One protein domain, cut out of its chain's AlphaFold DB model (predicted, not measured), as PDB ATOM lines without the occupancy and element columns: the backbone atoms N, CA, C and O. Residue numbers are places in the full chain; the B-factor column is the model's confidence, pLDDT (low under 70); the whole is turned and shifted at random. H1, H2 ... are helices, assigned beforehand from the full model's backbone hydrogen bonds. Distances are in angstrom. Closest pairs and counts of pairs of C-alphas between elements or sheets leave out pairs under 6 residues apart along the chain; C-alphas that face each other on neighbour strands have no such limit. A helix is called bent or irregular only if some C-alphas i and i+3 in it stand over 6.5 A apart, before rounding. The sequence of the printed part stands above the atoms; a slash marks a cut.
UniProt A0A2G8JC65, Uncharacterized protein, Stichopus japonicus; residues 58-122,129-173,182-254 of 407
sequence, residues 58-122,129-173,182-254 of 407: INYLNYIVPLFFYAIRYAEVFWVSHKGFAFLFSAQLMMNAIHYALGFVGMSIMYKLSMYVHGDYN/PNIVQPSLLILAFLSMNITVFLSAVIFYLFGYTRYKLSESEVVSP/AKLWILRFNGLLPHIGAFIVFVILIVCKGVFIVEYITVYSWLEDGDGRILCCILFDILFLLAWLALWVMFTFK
ATOM      1  N   ILE A  58      93.692 112.922  50.813       81.56
ATOM      2  CA  ILE A  58      92.287 113.377  50.778       81.56
ATOM      3  C   ILE A  58      91.606 113.286  52.156       81.56
ATOM      4  O   ILE A  58      90.792 114.132  52.515       81.56
ATOM      5  N   ASN A  59      92.011 112.309  52.973       83.69
ATOM      6  CA  ASN A  59      91.541 112.132  54.346       83.69
ATOM      7  C   ASN A  59      91.918 113.310  55.258       83.69
ATOM      8  O   ASN A  59      91.118 113.712  56.096       83.69
ATOM      9  N   TYR A  60      93.109 113.887  55.077       84.44
ATOM     10  CA  TYR A  60      93.557 115.053  55.840       84.44
ATOM     11  C   TYR A  60      92.762 116.306  55.454       84.44
ATOM     12  O   TYR A  60      92.317 117.052  56.324       84.44
ATOM     13  N   LEU A  61      92.482 116.493  54.160       85.19
ATOM     14  CA  LEU A  61      91.598 117.571  53.702       85.19
ATOM     15  C   LEU A  61      90.171 117.409  54.246       85.19
ATOM     16  O   LEU A  61      89.579 118.389  54.696       85.19
ATOM     17  N   ASN A  62      89.647 116.180  54.275       91.00
ATOM     18  CA  ASN A  62      88.332 115.883  54.846       91.00
ATOM     19  C   ASN A  62      88.261 116.157  56.359       91.00
ATOM     20  O   ASN A  62      87.193 116.437  56.886       91.00
ATOM     21  N   TYR A  63      89.389 116.112  57.068       87.94
ATOM     22  CA  TYR A  63      89.456 116.509  58.472       87.94
ATOM     23  C   TYR A  63      89.499 118.035  58.640       87.94
ATOM     24  O   TYR A  63      88.779 118.600  59.462       87.94
ATOM     25  N   ILE A  64      90.314 118.719  57.840       90.56
ATOM     26  CA  ILE A  64      90.567 120.151  58.007       90.56
ATOM     27  C   ILE A  64      89.398 121.013  57.549       90.56
ATOM     28  O   ILE A  64      89.021 121.954  58.246       90.56
ATOM     29  N   VAL A  65      88.817 120.714  56.389       90.75
ATOM     30  CA  VAL A  65      87.775 121.560  55.797       90.75
ATOM     31  C   VAL A  65      86.590 121.755  56.761       90.75
ATOM     32  O   VAL A  65      86.238 122.909  57.025       90.75
ATOM     33  N   PRO A  66      86.017 120.702  57.380       92.75
ATOM     34  CA  PRO A  66      84.960 120.864  58.376       92.75
ATOM     35  C   PRO A  66      85.381 121.670  59.606       92.75
ATOM     36  O   PRO A  66      84.567 122.427  60.126       92.75
ATOM     37  N   LEU A  67      86.635 121.559  60.056       88.69
ATOM     38  CA  LEU A  67      87.162 122.326  61.191       88.69
ATOM     39  C   LEU A  67      87.125 123.838  60.922       88.69
ATOM     40  O   LEU A  67      86.705 124.614  61.780       88.69
ATOM     41  N   PHE A  68      87.504 124.253  59.713       89.38
ATOM     42  CA  PHE A  68      87.436 125.657  59.299       89.38
ATOM     43  C   PHE A  68      85.988 126.151  59.182       89.38
ATOM     44  O   PHE A  68      85.656 127.226  59.682       89.38
ATOM     45  N   PHE A  69      85.094 125.355  58.586       91.88
ATOM     46  CA  PHE A  69      83.670 125.703  58.524       91.88
ATOM     47  C   PHE A  69      83.026 125.782  59.913       91.88
ATOM     48  O   PHE A  69      82.222 126.682  60.163       91.88
ATOM     49  N   TYR A  70      83.406 124.883  60.822       91.00
ATOM     50  CA  TYR A  70      82.980 124.897  62.217       91.00
ATOM     51  C   TYR A  70      83.401 126.196  62.915       91.00
ATOM     52  O   TYR A  70      82.564 126.842  63.549       91.00
ATOM     53  N   ALA A  71      84.651 126.633  62.728       89.31
ATOM     54  CA  ALA A  71      85.164 127.867  63.322       89.31
ATOM     55  C   ALA A  71      84.389 129.122  62.883       89.31
ATOM     56  O   ALA A  71      84.148 130.019  63.692       89.31
ATOM     57  N   ILE A  72      83.964 129.178  61.618       88.12
ATOM     58  CA  ILE A  72      83.182 130.301  61.084       88.12
ATOM     59  C   ILE A  72      81.744 130.243  61.607       88.12
ATOM     60  O   ILE A  72      81.252 131.205  62.190       88.12
ATOM     61  N   ARG A  73      81.067 129.100  61.439       89.81
ATOM     62  CA  ARG A  73      79.638 128.965  61.763       89.81
ATOM     63  C   ARG A  73      79.343 129.120  63.245       89.81
ATOM     64  O   ARG A  73      78.311 129.685  63.590       89.81
ATOM     65  N   TYR A  74      80.217 128.622  64.111       86.94
ATOM     66  CA  TYR A  74      79.976 128.698  65.546       86.94
ATOM     67  C   TYR A  74      80.171 130.122  66.086       86.94
ATOM     68  O   TYR A  74      79.519 130.505  67.053       86.94
ATOM     69  N   ALA A  75      81.000 130.943  65.433       87.00
ATOM     70  CA  ALA A  75      81.207 132.327  65.842       87.00
ATOM     71  C   ALA A  75      80.005 133.248  65.568       87.00
ATOM     72  O   ALA A  75      79.788 134.212  66.308       87.00
ATOM     73  N   GLU A  76      79.186 132.914  64.566       85.56
ATOM     74  CA  GLU A  76      77.964 133.650  64.208       85.56
ATOM     75  C   GLU A  76      76.956 133.744  65.366       85.56
ATOM     76  O   GLU A  76      76.164 134.684  65.417       85.56
ATOM     77  N   VAL A  77      77.005 132.825  66.343       85.25
ATOM     78  CA  VAL A  77      76.084 132.819  67.495       85.25
ATOM     79  C   VAL A  77      76.108 134.136  68.278       85.25
ATOM     80  O   VAL A  77      75.078 134.584  68.776       85.25
ATOM     81  N   PHE A  78      77.264 134.801  68.344       82.31
ATOM     82  CA  PHE A  78      77.422 136.068  69.059       82.31
ATOM     83  C   PHE A  78      77.327 137.296  68.148       82.31
ATOM     84  O   PHE A  78      77.447 138.425  68.635       82.31
ATOM     85  N   TRP A  79      77.115 137.110  66.841       83.62
ATOM     86  CA  TRP A  79      77.113 138.202  65.864       83.62
ATOM     87  C   TRP A  79      76.011 139.225  66.144       83.62
ATOM     88  O   TRP A  79      76.228 140.433  66.028       83.62
ATOM     89  N   VAL A  80      74.848 138.737  66.579       79.44
ATOM     90  CA  VAL A  80      73.684 139.568  66.902       79.44
ATOM     91  C   VAL A  80      73.891 140.348  68.205       79.44
ATOM     92  O   VAL A  80      73.484 141.504  68.283       79.44
ATOM     93  N   SER A  81      74.559 139.769  69.208       77.19
ATOM     94  CA  SER A  81      74.746 140.422  70.513       77.19
ATOM     95  C   SER A  81      75.913 141.416  70.529       77.19
ATOM     96  O   SER A  81      75.776 142.514  71.073       77.19
ATOM     97  N   HIS A  82      77.080 141.043  69.977       82.12
ATOM     98  CA  HIS A  82      78.264 141.912  69.949       82.12
ATOM     99  C   HIS A  82      79.282 141.532  68.854       82.12
ATOM    100  O   HIS A  82      80.065 140.586  68.993       82.12
ATOM    101  N   LYS A  83      79.371 142.368  67.809       82.75
ATOM    102  CA  LYS A  83      80.240 142.169  66.629       82.75
ATOM    103  C   LYS A  83      81.715 141.934  66.974       82.75
ATOM    104  O   LYS A  83      82.345 141.028  66.441       82.75
ATOM    105  N   GLY A  84      82.272 142.717  67.900       84.38
ATOM    106  CA  GLY A  84      83.685 142.582  68.281       84.38
ATOM    107  C   GLY A  84      83.991 141.308  69.075       84.38
ATOM    108  O   GLY A  84      85.098 140.793  69.004       84.38
ATOM    109  N   PHE A  85      83.006 140.784  69.808       84.62
ATOM    110  CA  PHE A  85      83.191 139.576  70.614       84.62
ATOM    111  C   PHE A  85      83.087 138.343  69.714       84.62
ATOM    112  O   PHE A  85      83.942 137.466  69.780       84.62
ATOM    113  N   ALA A  86      82.111 138.341  68.798       86.75
ATOM    114  CA  ALA A  86      81.995 137.342  67.741       86.75
ATOM    115  C   ALA A  86      83.274 137.250  66.891       86.75
ATOM    116  O   ALA A  86      83.748 136.152  66.612       86.75
ATOM    117  N   PHE A  87      83.884 138.391  66.549       88.69
ATOM    118  CA  PHE A  87      85.148 138.415  65.811       88.69
ATOM    119  C   PHE A  87      86.303 137.761  66.587       88.69
ATOM    120  O   PHE A  87      86.994 136.903  66.041       88.69
ATOM    121  N   LEU A  88      86.494 138.115  67.864       89.06
ATOM    122  CA  LEU A  88      87.530 137.495  68.702       89.06
ATOM    123  C   LEU A  88      87.291 135.994  68.892       89.06
ATOM    124  O   LEU A  88      88.236 135.210  68.858       89.06
ATOM    125  N   PHE A  89      86.030 135.587  69.041       89.81
ATOM    126  CA  PHE A  89      85.676 134.180  69.155       89.81
ATOM    127  C   PHE A  89      85.974 133.397  67.873       89.81
ATOM    128  O   PHE A  89      86.538 132.304  67.927       89.81
ATOM    129  N   SER A  90      85.665 133.981  66.712       91.81
ATOM    130  CA  SER A  90      86.012 133.409  65.410       91.81
ATOM    131  C   SER A  90      87.524 133.253  65.252       91.81
ATOM    132  O   SER A  90      87.993 132.182  64.872       91.81
ATOM    133  N   ALA A  91      88.296 134.283  65.613       90.19
ATOM    134  CA  ALA A  91      89.755 134.238  65.563       90.19
ATOM    135  C   ALA A  91      90.329 133.125  66.461       90.19
ATOM    136  O   ALA A  91      91.224 132.398  66.031       90.19
ATOM    137  N   GLN A  92      89.776 132.934  67.664       91.62
ATOM    138  CA  GLN A  92      90.170 131.851  68.570       91.62
ATOM    139  C   GLN A  92      89.881 130.464  67.977       91.62
ATOM    140  O   GLN A  92      90.740 129.582  68.010       91.62
ATOM    141  N   LEU A  93      88.689 130.251  67.412       91.88
ATOM    142  CA  LEU A  93      88.341 128.973  66.787       91.88
ATOM    143  C   LEU A  93      89.181 128.695  65.535       91.88
ATOM    144  O   LEU A  93      89.588 127.557  65.311       91.88
ATOM    145  N   MET A  94      89.488 129.732  64.752       92.06
ATOM    146  CA  MET A  94      90.374 129.645  63.592       92.06
ATOM    147  C   MET A  94      91.785 129.221  64.008       92.06
ATOM    148  O   MET A  94      92.378 128.320  63.420       92.06
ATOM    149  N   MET A  95      92.305 129.831  65.070       91.81
ATOM    150  CA  MET A  95      93.606 129.490  65.630       91.81
ATOM    151  C   MET A  95      93.651 128.048  66.150       91.81
ATOM    152  O   MET A  95      94.624 127.339  65.893       91.81
ATOM    153  N   ASN A  96      92.580 127.580  66.798       92.25
ATOM    154  CA  ASN A  96      92.444 126.183  67.211       92.25
ATOM    155  C   ASN A  96      92.406 125.230  66.005       92.25
ATOM    156  O   ASN A  96      93.073 124.200  66.030       92.25
ATOM    157  N   ALA A  97      91.694 125.580  64.928       92.38
ATOM    158  CA  ALA A  97      91.652 124.778  63.703       92.38
ATOM    159  C   ALA A  97      93.040 124.641  63.054       92.38
ATOM    160  O   ALA A  97      93.447 123.537  62.687       92.38
ATOM    161  N   ILE A  98      93.797 125.741  62.971       90.94
ATOM    162  CA  ILE A  98      95.175 125.715  62.465       90.94
ATOM    163  C   ILE A  98      96.067 124.877  63.392       90.94
ATOM    164  O   ILE A  98      96.884 124.093  62.908       90.94
ATOM    165  N   HIS A  99      95.881 124.974  64.711       92.00
ATOM    166  CA  HIS A  99      96.628 124.157  65.664       92.00
ATOM    167  C   HIS A  99      96.352 122.659  65.499       92.00
ATOM    168  O   HIS A  99      97.292 121.874  65.504       92.00
ATOM    169  N   TYR A 100      95.105 122.254  65.267       91.56
ATOM    170  CA  TYR A 100      94.779 120.862  64.964       91.56
ATOM    171  C   TYR A 100      95.410 120.381  63.649       91.56
ATOM    172  O   TYR A 100      95.961 119.280  63.587       91.56
ATOM    173  N   ALA A 101      95.396 121.219  62.610       89.88
ATOM    174  CA  ALA A 101      96.005 120.909  61.320       89.88
ATOM    175  C   ALA A 101      97.531 120.727  61.416       89.88
ATOM    176  O   ALA A 101      98.067 119.738  60.906       89.88
ATOM    177  N   LEU A 102      98.222 121.662  62.074       87.94
ATOM    178  CA  LEU A 102      99.676 121.632  62.249       87.94
ATOM    179  C   LEU A 102     100.113 120.607  63.295       87.94
ATOM    180  O   LEU A 102     101.141 119.961  63.111       87.94
ATOM    181  N   GLY A 103      99.319 120.398  64.344       88.00
ATOM    182  CA  GLY A 103      99.555 119.372  65.355       88.00
ATOM    183  C   GLY A 103      99.523 117.970  64.753       88.00
ATOM    184  O   GLY A 103     100.392 117.158  65.053       88.00
ATOM    185  N   PHE A 104      98.592 117.695  63.831       87.75
ATOM    186  CA  PHE A 104      98.565 116.425  63.102       87.75
ATOM    187  C   PHE A 104      99.829 116.212  62.251       87.75
ATOM    188  O   PHE A 104     100.405 115.121  62.247       87.75
ATOM    189  N   VAL A 105     100.289 117.255  61.556       86.25
ATOM    190  CA  VAL A 105     101.515 117.226  60.740       86.25
ATOM    191  C   VAL A 105     102.751 116.995  61.612       86.25
ATOM    192  O   VAL A 105     103.526 116.079  61.334       86.25
ATOM    193  N   GLY A 106     102.905 117.768  62.690       83.88
ATOM    194  CA  GLY A 106     104.027 117.656  63.623       83.88
ATOM    195  C   GLY A 106     104.088 116.286  64.295       83.88
ATOM    196  O   GLY A 106     105.140 115.647  64.313       83.88
ATOM    197  N   MET A 107     102.937 115.763  64.727       85.69
ATOM    198  CA  MET A 107     102.836 114.413  65.284       85.69
ATOM    199  C   MET A 107     103.173 113.313  64.294       85.69
ATOM    200  O   MET A 107     103.781 112.319  64.676       85.69
ATOM    201  N   SER A 108     102.786 113.463  63.030       84.69
ATOM    202  CA  SER A 108     103.084 112.463  62.003       84.69
ATOM    203  C   SER A 108     104.588 112.346  61.758       84.69
ATOM    204  O   SER A 108     105.098 111.243  61.557       84.69
ATOM    205  N   ILE A 109     105.304 113.473  61.807       81.56
ATOM    206  CA  ILE A 109     106.766 113.515  61.691       81.56
ATOM    207  C   ILE A 109     107.401 112.890  62.937       81.56
ATOM    208  O   ILE A 109     108.212 111.973  62.814       81.56
ATOM    209  N   MET A 110     106.976 113.330  64.123       81.75
ATOM    210  CA  MET A 110     107.502 112.831  65.393       81.75
ATOM    211  C   MET A 110     107.291 111.334  65.565       81.75
ATOM    212  O   MET A 110     108.225 110.617  65.890       81.75
ATOM    213  N   TYR A 111     106.096 110.832  65.268       83.56
ATOM    214  CA  TYR A 111     105.798 109.413  65.403       83.56
ATOM    215  C   TYR A 111     106.666 108.543  64.483       83.56
ATOM    216  O   TYR A 111     107.165 107.504  64.915       83.56
ATOM    217  N   LYS A 112     106.880 108.962  63.226       79.25
ATOM    218  CA  LYS A 112     107.779 108.251  62.301       79.25
ATOM    219  C   LYS A 112     109.205 108.212  62.840       79.25
ATOM    220  O   LYS A 112     109.848 107.171  62.756       79.25
ATOM    221  N   LEU A 113     109.669 109.318  63.416       78.19
ATOM    222  CA  LEU A 113     111.002 109.394  63.992       78.19
ATOM    223  C   LEU A 113     111.134 108.544  65.259       78.19
ATOM    224  O   LEU A 113     112.075 107.764  65.359       78.19
ATOM    225  N   SER A 114     110.178 108.621  66.187       79.81
ATOM    226  CA  SER A 114     110.185 107.801  67.400       79.81
ATOM    227  C   SER A 114     110.199 106.310  67.060       79.81
ATOM    228  O   SER A 114     110.938 105.557  67.688       79.81
ATOM    229  N   MET A 115     109.435 105.882  66.047       76.69
ATOM    230  CA  MET A 115     109.440 104.495  65.565       76.69
ATOM    231  C   MET A 115     110.764 104.101  64.903       76.69
ATOM    232  O   MET A 115     111.228 102.986  65.118       76.69
ATOM    233  N   TYR A 116     111.374 104.996  64.124       73.06
ATOM    234  CA  TYR A 116     112.667 104.748  63.482       73.06
ATOM    235  C   TYR A 116     113.790 104.579  64.518       73.06
ATOM    236  O   TYR A 116     114.536 103.605  64.478       73.06
ATOM    237  N   VAL A 117     113.841 105.474  65.507       71.75
ATOM    238  CA  VAL A 117     114.845 105.459  66.582       71.75
ATOM    239  C   VAL A 117     114.681 104.237  67.494       71.75
ATOM    240  O   VAL A 117     115.664 103.574  67.803       71.75
ATOM    241  N   HIS A 118     113.446 103.881  67.871       68.06
ATOM    242  CA  HIS A 118     113.194 102.718  68.736       68.06
ATOM    243  C   HIS A 118     113.279 101.366  68.004       68.06
ATOM    244  O   HIS A 118     113.454 100.340  68.665       68.06
ATOM    245  N   GLY A 119     113.103 101.347  66.678       64.50
ATOM    246  CA  GLY A 119     113.037 100.131  65.864       64.50
ATOM    247  C   GLY A 119     114.391  99.640  65.348       64.50
ATOM    248  O   GLY A 119     114.683  98.458  65.501       64.50
ATOM    249  N   ASP A 120     115.211 100.532  64.782       59.16
ATOM    250  CA  ASP A 120     116.453 100.144  64.087       59.16
ATOM    251  C   ASP A 120     117.740 100.494  64.863       59.16
ATOM    252  O   ASP A 120     118.747  99.815  64.690       59.16
ATOM    253  N   TYR A 121     117.727 101.503  65.748       56.12
ATOM    254  CA  TYR A 121     118.945 102.056  66.381       56.12
ATOM    255  C   TYR A 121     119.138 101.716  67.868       56.12
ATOM    256  O   TYR A 121     120.175 102.038  68.447       56.12
ATOM    257  N   ASN A 122     118.178 101.028  68.494       53.94
ATOM    258  CA  ASN A 122     118.226 100.691  69.925       53.94
ATOM    259  C   ASN A 122     119.380  99.743  70.317       53.94
ATOM    260  O   ASN A 122     119.642  99.575  71.505       53.94
ATOM    261  N   PRO A 129     119.664 109.964  71.428       62.66
ATOM    262  CA  PRO A 129     118.867 110.952  72.141       62.66
ATOM    263  C   PRO A 129     117.643 110.260  72.738       62.66
ATOM    264  O   PRO A 129     116.966 109.481  72.063       62.66
ATOM    265  N   ASN A 130     117.374 110.528  74.015       65.00
ATOM    266  CA  ASN A 130     116.268 109.929  74.758       65.00
ATOM    267  C   ASN A 130     114.937 110.557  74.312       65.00
ATOM    268  O   ASN A 130     114.349 111.367  75.022       65.00
ATOM    269  N   ILE A 131     114.518 110.234  73.088       69.56
ATOM    270  CA  ILE A 131     113.242 110.658  72.518       69.56
ATOM    271  C   ILE A 131     112.131 109.933  73.266       69.56
ATOM    272  O   ILE A 131     112.201 108.723  73.507       69.56
ATOM    273  N   VAL A 132     111.079 110.671  73.605       73.75
ATOM    274  CA  VAL A 132     109.929 110.146  74.344       73.75
ATOM    275  C   VAL A 132     109.348 108.904  73.652       73.75
ATOM    276  O   VAL A 132     109.158 108.866  72.432       73.75
ATOM    277  N   GLN A 133     109.029 107.879  74.449       81.12
ATOM    278  CA  GLN A 133     108.439 106.634  73.954       81.12
ATOM    279  C   GLN A 133     107.188 106.905  73.090       81.12
ATOM    280  O   GLN A 133     106.358 107.741  73.465       81.12
ATOM    281  N   PRO A 134     106.957 106.146  71.998       80.00
ATOM    282  CA  PRO A 134     105.835 106.386  71.082       80.00
ATOM    283  C   PRO A 134     104.457 106.441  71.765       80.00
ATOM    284  O   PRO A 134     103.598 107.239  71.388       80.00
ATOM    285  N   SER A 135     104.241 105.625  72.802       81.88
ATOM    286  CA  SER A 135     102.994 105.597  73.579       81.88
ATOM    287  C   SER A 135     102.735 106.903  74.334       81.88
ATOM    288  O   SER A 135     101.605 107.390  74.375       81.88
ATOM    289  N   LEU A 136     103.788 107.489  74.909       83.69
ATOM    290  CA  LEU A 136     103.711 108.754  75.636       83.69
ATOM    291  C   LEU A 136     103.483 109.925  74.678       83.69
ATOM    292  O   LEU A 136     102.713 110.826  75.002       83.69
ATOM    293  N   LEU A 137     104.065 109.874  73.478       84.69
ATOM    294  CA  LEU A 137     103.849 110.877  72.435       84.69
ATOM    295  C   LEU A 137     102.369 110.943  72.014       84.69
ATOM    296  O   LEU A 137     101.787 112.023  71.915       84.69
ATOM    297  N   ILE A 138     101.726 109.784  71.825       87.38
ATOM    298  CA  ILE A 138     100.290 109.705  71.509       87.38
ATOM    299  C   ILE A 138      99.452 110.267  72.663       87.38
ATOM    300  O   ILE A 138      98.521 111.038  72.426       87.38
ATOM    301  N   LEU A 139      99.777 109.909  73.908       88.62
ATOM    302  CA  LEU A 139      99.057 110.407  75.080       88.62
ATOM    303  C   LEU A 139      99.182 111.930  75.216       88.62
ATOM    304  O   LEU A 139      98.180 112.606  75.448       88.62
ATOM    305  N   ALA A 140     100.385 112.468  75.017       86.94
ATOM    306  CA  ALA A 140     100.651 113.900  75.039       86.94
ATOM    307  C   ALA A 140      99.914 114.635  73.906       86.94
ATOM    308  O   ALA A 140      99.433 115.753  74.087       86.94
ATOM    309  N   PHE A 141      99.755 114.005  72.741       89.31
ATOM    310  CA  PHE A 141      98.951 114.578  71.666       89.31
ATOM    311  C   PHE A 141      97.463 114.593  72.008       89.31
ATOM    312  O   PHE A 141      96.774 115.581  71.757       89.31
ATOM    313  N   LEU A 142      96.939 113.520  72.594       91.44
ATOM    314  CA  LEU A 142      95.540 113.485  73.011       91.44
ATOM    315  C   LEU A 142      95.257 114.517  74.104       91.44
ATOM    316  O   LEU A 142      94.269 115.246  73.995       91.44
ATOM    317  N   SER A 143      96.136 114.637  75.102       90.00
ATOM    318  CA  SER A 143      95.996 115.659  76.142       90.00
ATOM    319  C   SER A 143      96.015 117.063  75.539       90.00
ATOM    320  O   SER A 143      95.139 117.858  75.860       90.00
ATOM    321  N   MET A 144      96.896 117.332  74.569       90.50
ATOM    322  CA  MET A 144      96.898 118.590  73.817       90.50
ATOM    323  C   MET A 144      95.570 118.898  73.148       90.50
ATOM    324  O   MET A 144      95.041 120.000  73.294       90.50
ATOM    325  N   ASN A 145      95.014 117.930  72.420       91.81
ATOM    326  CA  ASN A 145      93.759 118.137  71.708       91.81
ATOM    327  C   ASN A 145      92.612 118.456  72.673       91.81
ATOM    328  O   ASN A 145      91.808 119.351  72.397       91.81
ATOM    329  N   ILE A 146      92.575 117.765  73.818       93.12
ATOM    330  CA  ILE A 146      91.602 117.996  74.890       93.12
ATOM    331  C   ILE A 146      91.795 119.387  75.495       93.12
ATOM    332  O   ILE A 146      90.822 120.119  75.651       93.12
ATOM    333  N   THR A 147      93.028 119.788  75.796       92.00
ATOM    334  CA  THR A 147      93.324 121.105  76.373       92.00
ATOM    335  C   THR A 147      92.948 122.233  75.417       92.00
ATOM    336  O   THR A 147      92.325 123.209  75.833       92.00
ATOM    337  N   VAL A 148      93.253 122.096  74.126       92.12
ATOM    338  CA  VAL A 148      92.883 123.076  73.092       92.12
ATOM    339  C   VAL A 148      91.366 123.123  72.903       92.12
ATOM    340  O   VAL A 148      90.805 124.205  72.734       92.12
ATOM    341  N   PHE A 149      90.668 121.995  73.019       91.62
ATOM    342  CA  PHE A 149      89.206 121.987  73.012       91.62
ATOM    343  C   PHE A 149      88.636 122.701  74.246       91.62
ATOM    344  O   PHE A 149      87.794 123.591  74.124       91.62
ATOM    345  N   LEU A 150      89.156 122.380  75.434       91.06
ATOM    346  CA  LEU A 150      88.765 123.002  76.698       91.06
ATOM    347  C   LEU A 150      89.009 124.518  76.677       91.06
ATOM    348  O   LEU A 150      88.209 125.283  77.210       91.06
ATOM    349  N   SER A 151      90.060 124.958  75.984       91.31
ATOM    350  CA  SER A 151      90.365 126.369  75.751       91.31
ATOM    351  C   SER A 151      89.206 127.102  75.043       91.31
ATOM    352  O   SER A 151      88.768 128.162  75.498       91.31
ATOM    353  N   ALA A 152      88.616 126.505  73.998       90.81
ATOM    354  CA  ALA A 152      87.461 127.076  73.299       90.81
ATOM    355  C   ALA A 152      86.201 127.078  74.172       90.81
ATOM    356  O   ALA A 152      85.437 128.043  74.151       90.81
ATOM    357  N   VAL A 153      86.000 126.022  74.967       90.75
ATOM    358  CA  VAL A 153      84.868 125.920  75.898       90.75
ATOM    359  C   VAL A 153      84.932 127.024  76.953       90.75
ATOM    360  O   VAL A 153      83.930 127.688  77.197       90.75
ATOM    361  N   ILE A 154      86.102 127.275  77.542       89.88
ATOM    362  CA  ILE A 154      86.281 128.345  78.536       89.88
ATOM    363  C   ILE A 154      86.006 129.714  77.914       89.88
ATOM    364  O   ILE A 154      85.327 130.539  78.526       89.88
ATOM    365  N   PHE A 155      86.477 129.947  76.686       89.00
ATOM    366  CA  PHE A 155      86.176 131.180  75.962       89.00
ATOM    367  C   PHE A 155      84.663 131.345  75.741       89.00
ATOM    368  O   PHE A 155      84.103 132.418  75.974       89.00
ATOM    369  N   TYR A 156      83.981 130.279  75.323       88.31
ATOM    370  CA  TYR A 156      82.532 130.288  75.135       88.31
ATOM    371  C   TYR A 156      81.787 130.568  76.450       88.31
ATOM    372  O   TYR A 156      80.905 131.427  76.493       88.31
ATOM    373  N   LEU A 157      82.181 129.905  77.542       85.88
ATOM    374  CA  LEU A 157      81.607 130.108  78.875       85.88
ATOM    375  C   LEU A 157      81.823 131.535  79.392       85.88
ATOM    376  O   LEU A 157      80.929 132.086  80.040       85.88
ATOM    377  N   PHE A 158      82.962 132.158  79.073       85.75
ATOM    378  CA  PHE A 158      83.214 133.570  79.368       85.75
ATOM    379  C   PHE A 158      82.199 134.477  78.658       85.75
ATOM    380  O   PHE A 158      81.560 135.314  79.300       85.75
ATOM    381  N   GLY A 159      81.997 134.275  77.351       83.25
ATOM    382  CA  GLY A 159      81.013 135.025  76.565       83.25
ATOM    383  C   GLY A 159      79.585 134.842  77.065       83.25
ATOM    384  O   GLY A 159      78.869 135.819  77.283       83.25
ATOM    385  N   TYR A 160      79.192 133.591  77.314       82.94
ATOM    386  CA  TYR A 160      77.861 133.239  77.804       82.94
ATOM    387  C   TYR A 160      77.560 133.858  79.173       82.94
ATOM    388  O   TYR A 160      76.502 134.455  79.379       82.94
ATOM    389  N   THR A 161      78.518 133.777  80.097       80.56
ATOM    390  CA  THR A 161      78.406 134.399  81.416       80.56
ATOM    391  C   THR A 161      78.176 135.902  81.308       80.56
ATOM    392  O   THR A 161      77.298 136.449  81.975       80.56
ATOM    393  N   ARG A 162      78.947 136.582  80.452       77.19
ATOM    394  CA  ARG A 162      78.823 138.031  80.264       77.19
ATOM    395  C   ARG A 162      77.504 138.423  79.605       77.19
ATOM    396  O   ARG A 162      76.906 139.407  80.029       77.19
ATOM    397  N   TYR A 163      77.023 137.629  78.653       77.69
ATOM    398  CA  TYR A 163      75.701 137.803  78.061       77.69
ATOM    399  C   TYR A 163      74.586 137.710  79.121       77.69
ATOM    400  O   TYR A 163      73.745 138.606  79.220       77.69
ATOM    401  N   LYS A 164      74.623 136.688  79.986       73.81
ATOM    402  CA  LYS A 164      73.640 136.501  81.069       73.81
ATOM    403  C   LYS A 164      73.691 137.597  82.133       73.81
ATOM    404  O   LYS A 164      72.646 138.034  82.606       73.81
ATOM    405  N   LEU A 165      74.888 138.073  82.474       73.31
ATOM    406  CA  LEU A 165      75.074 139.227  83.357       73.31
ATOM    407  C   LEU A 165      74.385 140.475  82.795       73.31
ATOM    408  O   LEU A 165      73.630 141.130  83.509       73.31
ATOM    409  N   SER A 166      74.582 140.764  81.507       71.56
ATOM    410  CA  SER A 166      73.928 141.911  80.877       71.56
ATOM    411  C   SER A 166      72.401 141.769  80.814       71.56
ATOM    412  O   SER A 166      71.698 142.763  80.937       71.56
ATOM    413  N   GLU A 167      71.875 140.547  80.667       71.19
ATOM    414  CA  GLU A 167      70.427 140.285  80.691       71.19
ATOM    415  C   GLU A 167      69.849 140.552  82.092       71.19
ATOM    416  O   GLU A 167      68.818 141.208  82.226       71.19
ATOM    417  N   SER A 168      70.550 140.119  83.145       65.62
ATOM    418  CA  SER A 168      70.120 140.343  84.533       65.62
ATOM    419  C   SER A 168      70.142 141.813  84.966       65.62
ATOM    420  O   SER A 168      69.326 142.213  85.789       65.62
ATOM    421  N   GLU A 169      71.034 142.628  84.393       68.19
ATOM    422  CA  GLU A 169      71.107 144.068  84.684       68.19
ATOM    423  C   GLU A 169      69.899 144.832  84.112       68.19
ATOM    424  O   GLU A 169      69.451 145.810  84.703       68.19
ATOM    425  N   VAL A 170      69.337 144.368  82.990       67.88
ATOM    426  CA  VAL A 170      68.169 144.992  82.342       67.88
ATOM    427  C   VAL A 170      66.849 144.553  82.984       67.88
ATOM    428  O   VAL A 170      65.902 145.334  83.024       67.88
ATOM    429  N   VAL A 171      66.767 143.311  83.471       66.62
ATOM    430  CA  VAL A 171      65.499 142.700  83.913       66.62
ATOM    431  C   VAL A 171      65.155 142.995  85.380       66.62
ATOM    432  O   VAL A 171      63.978 142.941  85.728       66.62
ATOM    433  N   SER A 172      66.113 143.341  86.249       55.47
ATOM    434  CA  SER A 172      65.811 143.458  87.687       55.47
ATOM    435  C   SER A 172      66.687 144.457  88.459       55.47
ATOM    436  O   SER A 172      67.687 144.055  89.058       55.47
ATOM    437  N   PRO A 173      66.286 145.741  88.534       57.75
ATOM    438  CA  PRO A 173      66.746 146.659  89.578       57.75
ATOM    439  C   PRO A 173      66.080 146.414  90.949       57.75
ATOM    440  O   PRO A 173      66.676 146.755  91.965       57.75
ATOM    441  N   ALA A 182      72.335 134.711  97.019       55.88
ATOM    442  CA  ALA A 182      72.846 133.480  96.403       55.88
ATOM    443  C   ALA A 182      72.984 133.616  94.876       55.88
ATOM    444  O   ALA A 182      74.026 133.262  94.319       55.88
ATOM    445  N   LYS A 183      71.981 134.203  94.204       57.59
ATOM    446  CA  LYS A 183      72.060 134.524  92.768       57.59
ATOM    447  C   LYS A 183      73.218 135.477  92.482       57.59
ATOM    448  O   LYS A 183      74.005 135.181  91.596       57.59
ATOM    449  N   LEU A 184      73.372 136.554  93.253       53.72
ATOM    450  CA  LEU A 184      74.427 137.561  93.103       53.72
ATOM    451  C   LEU A 184      75.816 136.998  93.451       53.72
ATOM    452  O   LEU A 184      76.780 137.349  92.782       53.72
ATOM    453  N   TRP A 185      75.939 136.089  94.429       53.19
ATOM    454  CA  TRP A 185      77.195 135.382  94.728       53.19
ATOM    455  C   TRP A 185      77.605 134.438  93.594       53.19
ATOM    456  O   TRP A 185      78.755 134.482  93.158       53.19
ATOM    457  N   ILE A 186      76.669 133.650  93.054       57.31
ATOM    458  CA  ILE A 186      76.910 132.784  91.889       57.31
ATOM    459  C   ILE A 186      77.253 133.638  90.654       57.31
ATOM    460  O   ILE A 186      78.211 133.343  89.940       57.31
ATOM    461  N   LEU A 187      76.553 134.757  90.439       54.75
ATOM    462  CA  LEU A 187      76.821 135.705  89.350       54.75
ATOM    463  C   LEU A 187      78.190 136.397  89.481       54.75
ATOM    464  O   LEU A 187      78.845 136.672  88.476       54.75
ATOM    465  N   ARG A 188      78.640 136.673  90.711       53.75
ATOM    466  CA  ARG A 188      79.908 137.366  90.996       53.75
ATOM    467  C   ARG A 188      81.114 136.427  90.931       53.75
ATOM    468  O   ARG A 188      82.160 136.841  90.437       53.75
ATOM    469  N   PHE A 189      80.956 135.156  91.309       57.28
ATOM    470  CA  PHE A 189      81.949 134.109  91.032       57.28
ATOM    471  C   PHE A 189      82.043 133.761  89.541       57.28
ATOM    472  O   PHE A 189      83.132 133.454  89.059       57.28
ATOM    473  N   ASN A 190      80.952 133.897  88.785       61.66
ATOM    474  CA  ASN A 190      80.934 133.638  87.346       61.66
ATOM    475  C   ASN A 190      81.853 134.579  86.539       61.66
ATOM    476  O   ASN A 190      82.358 134.176  85.499       61.66
ATOM    477  N   GLY A 191      82.161 135.791  87.015       62.50
ATOM    478  CA  GLY A 191      83.149 136.660  86.359       62.50
ATOM    479  C   GLY A 191      84.598 136.192  86.537       62.50
ATOM    480  O   GLY A 191      85.399 136.315  85.616       62.50
ATOM    481  N   LEU A 192      84.929 135.629  87.703       70.50
ATOM    482  CA  LEU A 192      86.284 135.193  88.063       70.50
ATOM    483  C   LEU A 192      86.591 133.767  87.574       70.50
ATOM    484  O   LEU A 192      87.719 133.473  87.182       70.50
ATOM    485  N   LEU A 193      85.580 132.896  87.549       78.06
ATOM    486  CA  LEU A 193      85.676 131.502  87.118       78.06
ATOM    487  C   LEU A 193      86.323 131.302  85.730       78.06
ATOM    488  O   LEU A 193      87.237 130.482  85.633       78.06
ATOM    489  N   PRO A 194      85.948 132.037  84.664       82.00
ATOM    490  CA  PRO A 194      86.588 131.892  83.358       82.00
ATOM    491  C   PRO A 194      88.044 132.367  83.354       82.00
ATOM    492  O   PRO A 194      88.854 131.780  82.645       82.00
ATOM    493  N   HIS A 195      88.410 133.367  84.164       84.25
ATOM    494  CA  HIS A 195      89.805 133.808  84.288       84.25
ATOM    495  C   HIS A 195      90.669 132.777  85.026       84.25
ATOM    496  O   HIS A 195      91.786 132.496  84.596       84.25
ATOM    497  N   ILE A 196      90.145 132.163  86.095       86.75
ATOM    498  CA  ILE A 196      90.819 131.051  86.782       86.75
ATOM    499  C   ILE A 196      90.954 129.856  85.829       86.75
ATOM    500  O   ILE A 196      92.040 129.295  85.696       86.75
ATOM    501  N   GLY A 197      89.880 129.502  85.117       86.44
ATOM    502  CA  GLY A 197      89.894 128.430  84.121       86.44
ATOM    503  C   GLY A 197      90.926 128.672  83.019       86.44
ATOM    504  O   GLY A 197      91.680 127.766  82.669       86.44
ATOM    505  N   ALA A 198      91.019 129.905  82.518       88.25
ATOM    506  CA  ALA A 198      92.010 130.300  81.527       88.25
ATOM    507  C   ALA A 198      93.446 130.123  82.017       88.25
ATOM    508  O   ALA A 198      94.285 129.621  81.272       88.25
ATOM    509  N   PHE A 199      93.720 130.514  83.264       89.69
ATOM    510  CA  PHE A 199      95.036 130.355  83.872       89.69
ATOM    511  C   PHE A 199      95.402 128.876  84.034       89.69
ATOM    512  O   PHE A 199      96.499 128.474  83.656       89.69
ATOM    513  N   ILE A 200      94.467 128.049  84.512       91.38
ATOM    514  CA  ILE A 200      94.671 126.598  84.644       91.38
ATOM    515  C   ILE A 200      94.982 125.974  83.280       91.38
ATOM    516  O   ILE A 200      95.974 125.260  83.138       91.38
ATOM    517  N   VAL A 201      94.180 126.276  82.256       91.12
ATOM    518  CA  VAL A 201      94.418 125.763  80.899       91.12
ATOM    519  C   VAL A 201      95.729 126.285  80.320       91.12
ATOM    520  O   VAL A 201      96.428 125.525  79.659       91.12
ATOM    521  N   PHE A 202      96.115 127.527  80.606       91.19
ATOM    522  CA  PHE A 202      97.397 128.075  80.173       91.19
ATOM    523  C   PHE A 202      98.591 127.347  80.802       91.19
ATOM    524  O   PHE A 202      99.531 127.002  80.089       91.19
ATOM    525  N   VAL A 203      98.540 127.043  82.102       91.94
ATOM    526  CA  VAL A 203      99.585 126.257  82.777       91.94
ATOM    527  C   VAL A 203      99.693 124.863  82.158       91.94
ATOM    528  O   VAL A 203     100.794 124.419  81.839       91.94
ATOM    529  N   ILE A 204      98.559 124.198  81.914       91.50
ATOM    530  CA  ILE A 204      98.539 122.883  81.256       91.50
ATOM    531  C   ILE A 204      99.114 122.982  79.834       91.50
ATOM    532  O   ILE A 204      99.937 122.152  79.454       91.50
ATOM    533  N   LEU A 205      98.747 124.015  79.065       90.25
ATOM    534  CA  LEU A 205      99.294 124.258  77.727       90.25
ATOM    535  C   LEU A 205     100.812 124.441  77.758       90.25
ATOM    536  O   LEU A 205     101.485 123.862  76.914       90.25
ATOM    537  N   ILE A 206     101.356 125.197  78.716       91.50
ATOM    538  CA  ILE A 206     102.807 125.391  78.852       91.50
ATOM    539  C   ILE A 206     103.503 124.069  79.160       91.50
ATOM    540  O   ILE A 206     104.484 123.742  78.499       91.50
ATOM    541  N   VAL A 207     103.006 123.305  80.135       90.19
ATOM    542  CA  VAL A 207     103.633 122.037  80.532       90.19
ATOM    543  C   VAL A 207     103.604 121.052  79.370       90.19
ATOM    544  O   VAL A 207     104.641 120.511  78.995       90.19
ATOM    545  N   CYS A 208     102.443 120.860  78.742       87.69
ATOM    546  CA  CYS A 208     102.337 119.941  77.622       87.69
ATOM    547  C   CYS A 208     103.146 120.442  76.409       87.69
ATOM    548  O   CYS A 208     103.788 119.628  75.750       87.69
ATOM    549  N   LYS A 209     103.158 121.753  76.095       87.94
ATOM    550  CA  LYS A 209     103.839 122.264  74.882       87.94
ATOM    551  C   LYS A 209     105.331 122.343  75.079       87.94
ATOM    552  O   LYS A 209     106.057 122.107  74.124       87.94
ATOM    553  N   GLY A 210     105.781 122.627  76.296       87.38
ATOM    554  CA  GLY A 210     107.190 122.602  76.651       87.38
ATOM    555  C   GLY A 210     107.817 121.257  76.301       87.38
ATOM    556  O   GLY A 210     108.849 121.239  75.640       87.38
ATOM    557  N   VAL A 211     107.139 120.150  76.634       85.94
ATOM    558  CA  VAL A 211     107.596 118.800  76.264       85.94
ATOM    559  C   VAL A 211     107.723 118.670  74.745       85.94
ATOM    560  O   VAL A 211     108.794 118.333  74.255       85.94
ATOM    561  N   PHE A 212     106.689 119.026  73.979       84.88
ATOM    562  CA  PHE A 212     106.749 118.946  72.513       84.88
ATOM    563  C   PHE A 212     107.832 119.830  71.892       84.88
ATOM    564  O   PHE A 212     108.500 119.402  70.959       84.88
ATOM    565  N   ILE A 213     108.023 121.050  72.394       88.38
ATOM    566  CA  ILE A 213     109.028 121.984  71.876       88.38
ATOM    567  C   ILE A 213     110.438 121.433  72.101       88.38
ATOM    568  O   ILE A 213     111.258 121.509  71.191       88.38
ATOM    569  N   VAL A 214     110.716 120.843  73.268       87.38
ATOM    570  CA  VAL A 214     112.018 120.214  73.552       87.38
ATOM    571  C   VAL A 214     112.274 119.037  72.611       87.38
ATOM    572  O   VAL A 214     113.364 118.940  72.043       87.38
ATOM    573  N   GLU A 215     111.265 118.196  72.370       85.94
ATOM    574  CA  GLU A 215     111.372 117.118  71.385       85.94
ATOM    575  C   GLU A 215     111.617 117.689  69.980       85.94
ATOM    576  O   GLU A 215     112.561 117.283  69.309       85.94
ATOM    577  N   TYR A 216     110.846 118.693  69.537       85.56
ATOM    578  CA  TYR A 216     111.038 119.330  68.227       85.56
ATOM    579  C   TYR A 216     112.437 119.926  68.057       85.56
ATOM    580  O   TYR A 216     113.013 119.799  66.978       85.56
ATOM    581  N   ILE A 217     113.001 120.536  69.101       86.38
ATOM    582  CA  ILE A 217     114.363 121.083  69.083       86.38
ATOM    583  C   ILE A 217     115.403 119.963  68.992       86.38
ATOM    584  O   ILE A 217     116.346 120.086  68.217       86.38
ATOM    585  N   THR A 218     115.219 118.870  69.737       82.69
ATOM    586  CA  THR A 218     116.123 117.704  69.713       82.69
ATOM    587  C   THR A 218     116.144 117.051  68.334       82.69
ATOM    588  O   THR A 218     117.192 116.682  67.814       82.69
ATOM    589  N   VAL A 219     114.980 116.954  67.699       80.94
ATOM    590  CA  VAL A 219     114.875 116.446  66.330       80.94
ATOM    591  C   VAL A 219     115.494 117.413  65.330       80.94
ATOM    592  O   VAL A 219     116.182 116.986  64.407       80.94
ATOM    593  N   TYR A 220     115.271 118.713  65.514       83.25
ATOM    594  CA  TYR A 220     115.846 119.736  64.653       83.25
ATOM    595  C   TYR A 220     117.380 119.764  64.722       83.25
ATOM    596  O   TYR A 220     118.014 119.971  63.695       83.25
ATOM    597  N   SER A 221     117.981 119.533  65.895       81.44
ATOM    598  CA  SER A 221     119.441 119.491  66.051       81.44
ATOM    599  C   SER A 221     120.074 118.204  65.525       81.44
ATOM    600  O   SER A 221     121.237 118.223  65.134       81.44
ATOM    601  N   TRP A 222     119.330 117.097  65.518       72.62
ATOM    602  CA  TRP A 222     119.811 115.822  64.988       72.62
ATOM    603  C   TRP A 222     119.755 115.759  63.457       72.62
ATOM    604  O   TRP A 222     120.547 115.059  62.829       72.62
ATOM    605  N   LEU A 223     118.832 116.499  62.840       73.88
ATOM    606  CA  LEU A 223     118.703 116.545  61.392       73.88
ATOM    607  C   LEU A 223     119.726 117.529  60.798       73.88
ATOM    608  O   LEU A 223     119.535 118.742  60.848       73.88
ATOM    609  N   GLU A 224     120.790 116.995  60.194       62.28
ATOM    610  CA  GLU A 224     121.927 117.750  59.630       62.28
ATOM    611  C   GLU A 224     121.510 118.823  58.593       62.28
ATOM    612  O   GLU A 224     122.181 119.842  58.444       62.28
ATOM    613  N   ASP A 225     120.347 118.645  57.950       64.31
ATOM    614  CA  ASP A 225     119.783 119.536  56.921       64.31
ATOM    615  C   ASP A 225     118.701 120.526  57.419       64.31
ATOM    616  O   ASP A 225     118.110 121.237  56.604       64.31
ATOM    617  N   GLY A 226     118.409 120.601  58.725       64.75
ATOM    618  CA  GLY A 226     117.554 121.648  59.312       64.75
ATOM    619  C   GLY A 226     116.220 121.887  58.583       64.75
ATOM    620  O   GLY A 226     115.981 122.966  58.034       64.75
ATOM    621  N   ASP A 227     115.325 120.893  58.566       76.50
ATOM    622  CA  ASP A 227     114.042 120.998  57.861       76.50
ATOM    623  C   ASP A 227     113.192 122.170  58.401       76.50
ATOM    624  O   ASP A 227     112.617 122.114  59.495       76.50
ATOM    625  N   GLY A 228     113.013 123.217  57.585       78.88
ATOM    626  CA  GLY A 228     112.237 124.417  57.945       78.88
ATOM    627  C   GLY A 228     110.766 124.153  58.306       78.88
ATOM    628  O   GLY A 228     110.098 124.998  58.890       78.88
ATOM    629  N   ARG A 229     110.252 122.956  58.014       79.56
ATOM    630  CA  ARG A 229     108.899 122.516  58.387       79.56
ATOM    631  C   ARG A 229     108.745 122.325  59.894       79.56
ATOM    632  O   ARG A 229     107.746 122.766  60.456       79.56
ATOM    633  N   ILE A 230     109.738 121.714  60.539       83.75
ATOM    634  CA  ILE A 230     109.742 121.514  61.995       83.75
ATOM    635  C   ILE A 230     109.853 122.875  62.685       83.75
ATOM    636  O   ILE A 230     109.121 123.151  63.632       83.75
ATOM    637  N   LEU A 231     110.678 123.771  62.130       85.62
ATOM    638  CA  LEU A 231     110.780 125.150  62.595       85.62
ATOM    639  C   LEU A 231     109.432 125.886  62.518       85.62
ATOM    640  O   LEU A 231     109.047 126.548  63.479       85.62
ATOM    641  N   CYS A 232     108.681 125.738  61.420       86.12
ATOM    642  CA  CYS A 232     107.334 126.307  61.300       86.12
ATOM    643  C   CYS A 232     106.369 125.758  62.362       86.12
ATOM    644  O   CYS A 232     105.575 126.528  62.902       86.12
ATOM    645  N   CYS A 233     106.438 124.461  62.690       85.56
ATOM    646  CA  CYS A 233     105.638 123.870  63.767       85.56
ATOM    647  C   CYS A 233     105.990 124.478  65.135       85.56
ATOM    648  O   CYS A 233     105.086 124.921  65.843       85.56
ATOM    649  N   ILE A 234     107.283 124.583  65.468       89.81
ATOM    650  CA  ILE A 234     107.753 125.207  66.720       89.81
ATOM    651  C   ILE A 234     107.290 126.664  66.799       89.81
ATOM    652  O   ILE A 234     106.719 127.091  67.804       89.81
ATOM    653  N   LEU A 235     107.510 127.434  65.729       91.00
ATOM    654  CA  LEU A 235     107.139 128.844  65.676       91.00
ATOM    655  C   LEU A 235     105.631 129.015  65.865       91.00
ATOM    656  O   LEU A 235     105.201 129.869  66.635       91.00
ATOM    657  N   PHE A 236     104.829 128.182  65.204       89.94
ATOM    658  CA  PHE A 236     103.383 128.221  65.355       89.94
ATOM    659  C   PHE A 236     102.939 127.888  66.783       89.94
ATOM    660  O   PHE A 236     102.052 128.553  67.316       89.94
ATOM    661  N   ASP A 237     103.558 126.903  67.432       89.75
ATOM    662  CA  ASP A 237     103.231 126.544  68.811       89.75
ATOM    663  C   ASP A 237     103.529 127.672  69.803       89.75
ATOM    664  O   ASP A 237     102.713 127.931  70.694       89.75
ATOM    665  N   ILE A 238     104.634 128.393  69.603       91.69
ATOM    666  CA  ILE A 238     104.977 129.591  70.379       91.69
ATOM    667  C   ILE A 238     103.976 130.719  70.095       91.69
ATOM    668  O   ILE A 238     103.444 131.322  71.029       91.69
ATOM    669  N   LEU A 239     103.668 130.986  68.821       91.56
ATOM    670  CA  LEU A 239     102.692 132.008  68.427       91.56
ATOM    671  C   LEU A 239     101.300 131.719  68.996       91.56
ATOM    672  O   LEU A 239     100.623 132.643  69.438       91.56
ATOM    673  N   PHE A 240     100.892 130.451  69.041       91.12
ATOM    674  CA  PHE A 240      99.637 130.024  69.651       91.12
ATOM    675  C   PHE A 240      99.591 130.361  71.148       91.12
ATOM    676  O   PHE A 240      98.606 130.924  71.621       91.12
ATOM    677  N   LEU A 241     100.662 130.065  71.897       91.31
ATOM    678  CA  LEU A 241     100.750 130.396  73.327       91.31
ATOM    679  C   LEU A 241     100.713 131.911  73.563       91.31
ATOM    680  O   LEU A 241     100.014 132.379  74.463       91.31
ATOM    681  N   LEU A 242     101.434 132.676  72.740       91.38
ATOM    682  CA  LEU A 242     101.453 134.137  72.811       91.38
ATOM    683  C   LEU A 242     100.091 134.741  72.482       91.38
ATOM    684  O   LEU A 242      99.643 135.647  73.179       91.38
ATOM    685  N   ALA A 243      99.417 134.245  71.448       89.62
ATOM    686  CA  ALA A 243      98.099 134.721  71.066       89.62
ATOM    687  C   ALA A 243      97.036 134.381  72.116       89.62
ATOM    688  O   ALA A 243      96.205 135.232  72.431       89.62
ATOM    689  N   TRP A 244      97.103 133.187  72.713       89.81
ATOM    690  CA  TRP A 244      96.262 132.821  73.850       89.81
ATOM    691  C   TRP A 244      96.474 133.783  75.023       89.81
ATOM    692  O   TRP A 244      95.513 134.354  75.537       89.81
ATOM    693  N   LEU A 245      97.730 134.031  75.409       90.69
ATOM    694  CA  LEU A 245      98.058 134.995  76.459       90.69
ATOM    695  C   LEU A 245      97.539 136.400  76.116       90.69
ATOM    696  O   LEU A 245      96.875 137.024  76.940       90.69
ATOM    697  N   ALA A 246      97.796 136.885  74.900       89.75
ATOM    698  CA  ALA A 246      97.371 138.204  74.441       89.75
ATOM    699  C   ALA A 246      95.846 138.367  74.487       89.75
ATOM    700  O   ALA A 246      95.352 139.399  74.939       89.75
ATOM    701  N   LEU A 247      95.097 137.343  74.083       88.25
ATOM    702  CA  LEU A 247      93.638 137.324  74.138       88.25
ATOM    703  C   LEU A 247      93.124 137.460  75.576       88.25
ATOM    704  O   LEU A 247      92.243 138.279  75.842       88.25
ATOM    705  N   TRP A 248      93.700 136.718  76.522       87.00
ATOM    706  CA  TRP A 248      93.292 136.808  77.925       87.00
ATOM    707  C   TRP A 248      93.714 138.125  78.574       87.00
ATOM    708  O   TRP A 248      92.951 138.700  79.349       87.00
ATOM    709  N   VAL A 249      94.869 138.663  78.188       86.12
ATOM    710  CA  VAL A 249      95.297 140.012  78.572       86.12
ATOM    711  C   VAL A 249      94.320 141.068  78.035       86.12
ATOM    712  O   VAL A 249      93.913 141.957  78.786       86.12
ATOM    713  N   MET A 250      93.858 140.955  76.782       84.44
ATOM    714  CA  MET A 250      92.828 141.849  76.231       84.44
ATOM    715  C   MET A 250      91.522 141.793  77.031       84.44
ATOM    716  O   MET A 250      90.889 142.833  77.229       84.44
ATOM    717  N   PHE A 251      91.123 140.622  77.531       79.94
ATOM    718  CA  PHE A 251      89.939 140.491  78.386       79.94
ATOM    719  C   PHE A 251      90.104 141.108  79.768       79.94
ATOM    720  O   PHE A 251      89.142 141.669  80.293       79.94
ATOM    721  N   THR A 252      91.311 141.082  80.324       79.38
ATOM    722  CA  THR A 252      91.614 141.779  81.578       79.38
ATOM    723  C   THR A 252      91.606 143.300  81.402       79.38
ATOM    724  O   THR A 252      91.152 144.010  82.295       79.38
ATOM    725  N   PHE A 253      92.044 143.828  80.253       76.50
ATOM    726  CA  PHE A 253      92.018 145.277  80.001       76.50
ATOM    727  C   PHE A 253      90.639 145.803  79.595       76.50
ATOM    728  O   PHE A 253      90.249 146.902  79.989       76.50
ATOM    729  N   LYS A 254      89.874 145.032  78.818       68.31
ATOM    730  CA  LYS A 254      88.528 145.405  78.374       68.31
ATOM    731  C   LYS A 254      87.490 144.544  79.086       68.31
ATOM    732  O   LYS A 254      86.879 143.664  78.492       68.31
TER     733      LYS A 254
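What this domain is: This is residues 58 to 122, 129 to 173 and 182 to 254 of the 407 residues of an uncharacterized protein of Stichopus japonicus (UniProt A0A2G8JC65). Three long helices, H2, H3 and H5, and the long arm H4b of the bent helix H4 stand side by side in an up-and-down bundle, each running against the one before it in the chain, and H1 folds back along the outside of H2. H4, the longest, bends between its arms H4a and H4b. The printed part has 183 residues, with five named helices in the order H1 to H5 and no named strand: all helix. It is loose, with a radius of gyration of the C-alphas of 19.7 A, and a rod of 72 by 34 by 25 A.

Where its parts are: H4, residues 182 to 222, was assigned as one helix by its hydrogen bonds but is bent: C-alphas 191 and 194 are 6.6 A apart. H4a is residues 182 to 191, 14.7 A; H4b is 194 to 222, 41.2 A. H3 is 134 to 171, 55.8 A; H5 is 228 to 253, 36.5 A, ending at (92.018, 145.277, 80.001). H2 is 83 to 120, 55.5 A; H1 is 58 to 78, 32.7 A, beginning at (92.287, 113.377, 50.778).

How they stand to each other: H4b and H5 form a hairpin at 17 degrees, a shallow tilt; their closest C-alphas, Ile 213 and Ile 234, are 6.2 A apart. H4b touches residues 140 to 158 of H3, closest C-alphas Phe 158 and Pro 194 at 5.5 A. H2 touches H3, opposite ways at 10 degrees, closest C-alphas Ser 114 and Pro 134 at 5.9 A. H2 touches H5 with residues 95 to 106 alone, closest C-alphas Gly 106 and Cys 233 at 6.4 A. H3 and H5 are apart. H1 and H2 form a hairpin, closest C-alphas Ala 71 and Leu 93 at 4.8 A. H4a touches H3 at a steep tilt of 52 degrees, closest C-alphas Thr 161 and Asn 190 at 6.5 A. Every O i to N i+4 pair is within hydrogen-bond range in H2, H4b and H5; in H1 11 of 17 are, in H3 33 of 34, in H4a 5 of 6.

The domain as a whole: The farthest C-alphas, Asp 120 and Pro 173, are 72.7 A apart. Residues 123 to 128 and 174 to 181 are not printed, with C-alpha gaps of 10.5 A and 16.0 A. Confidence is under 70 in 28 residues, among them 182 to 191.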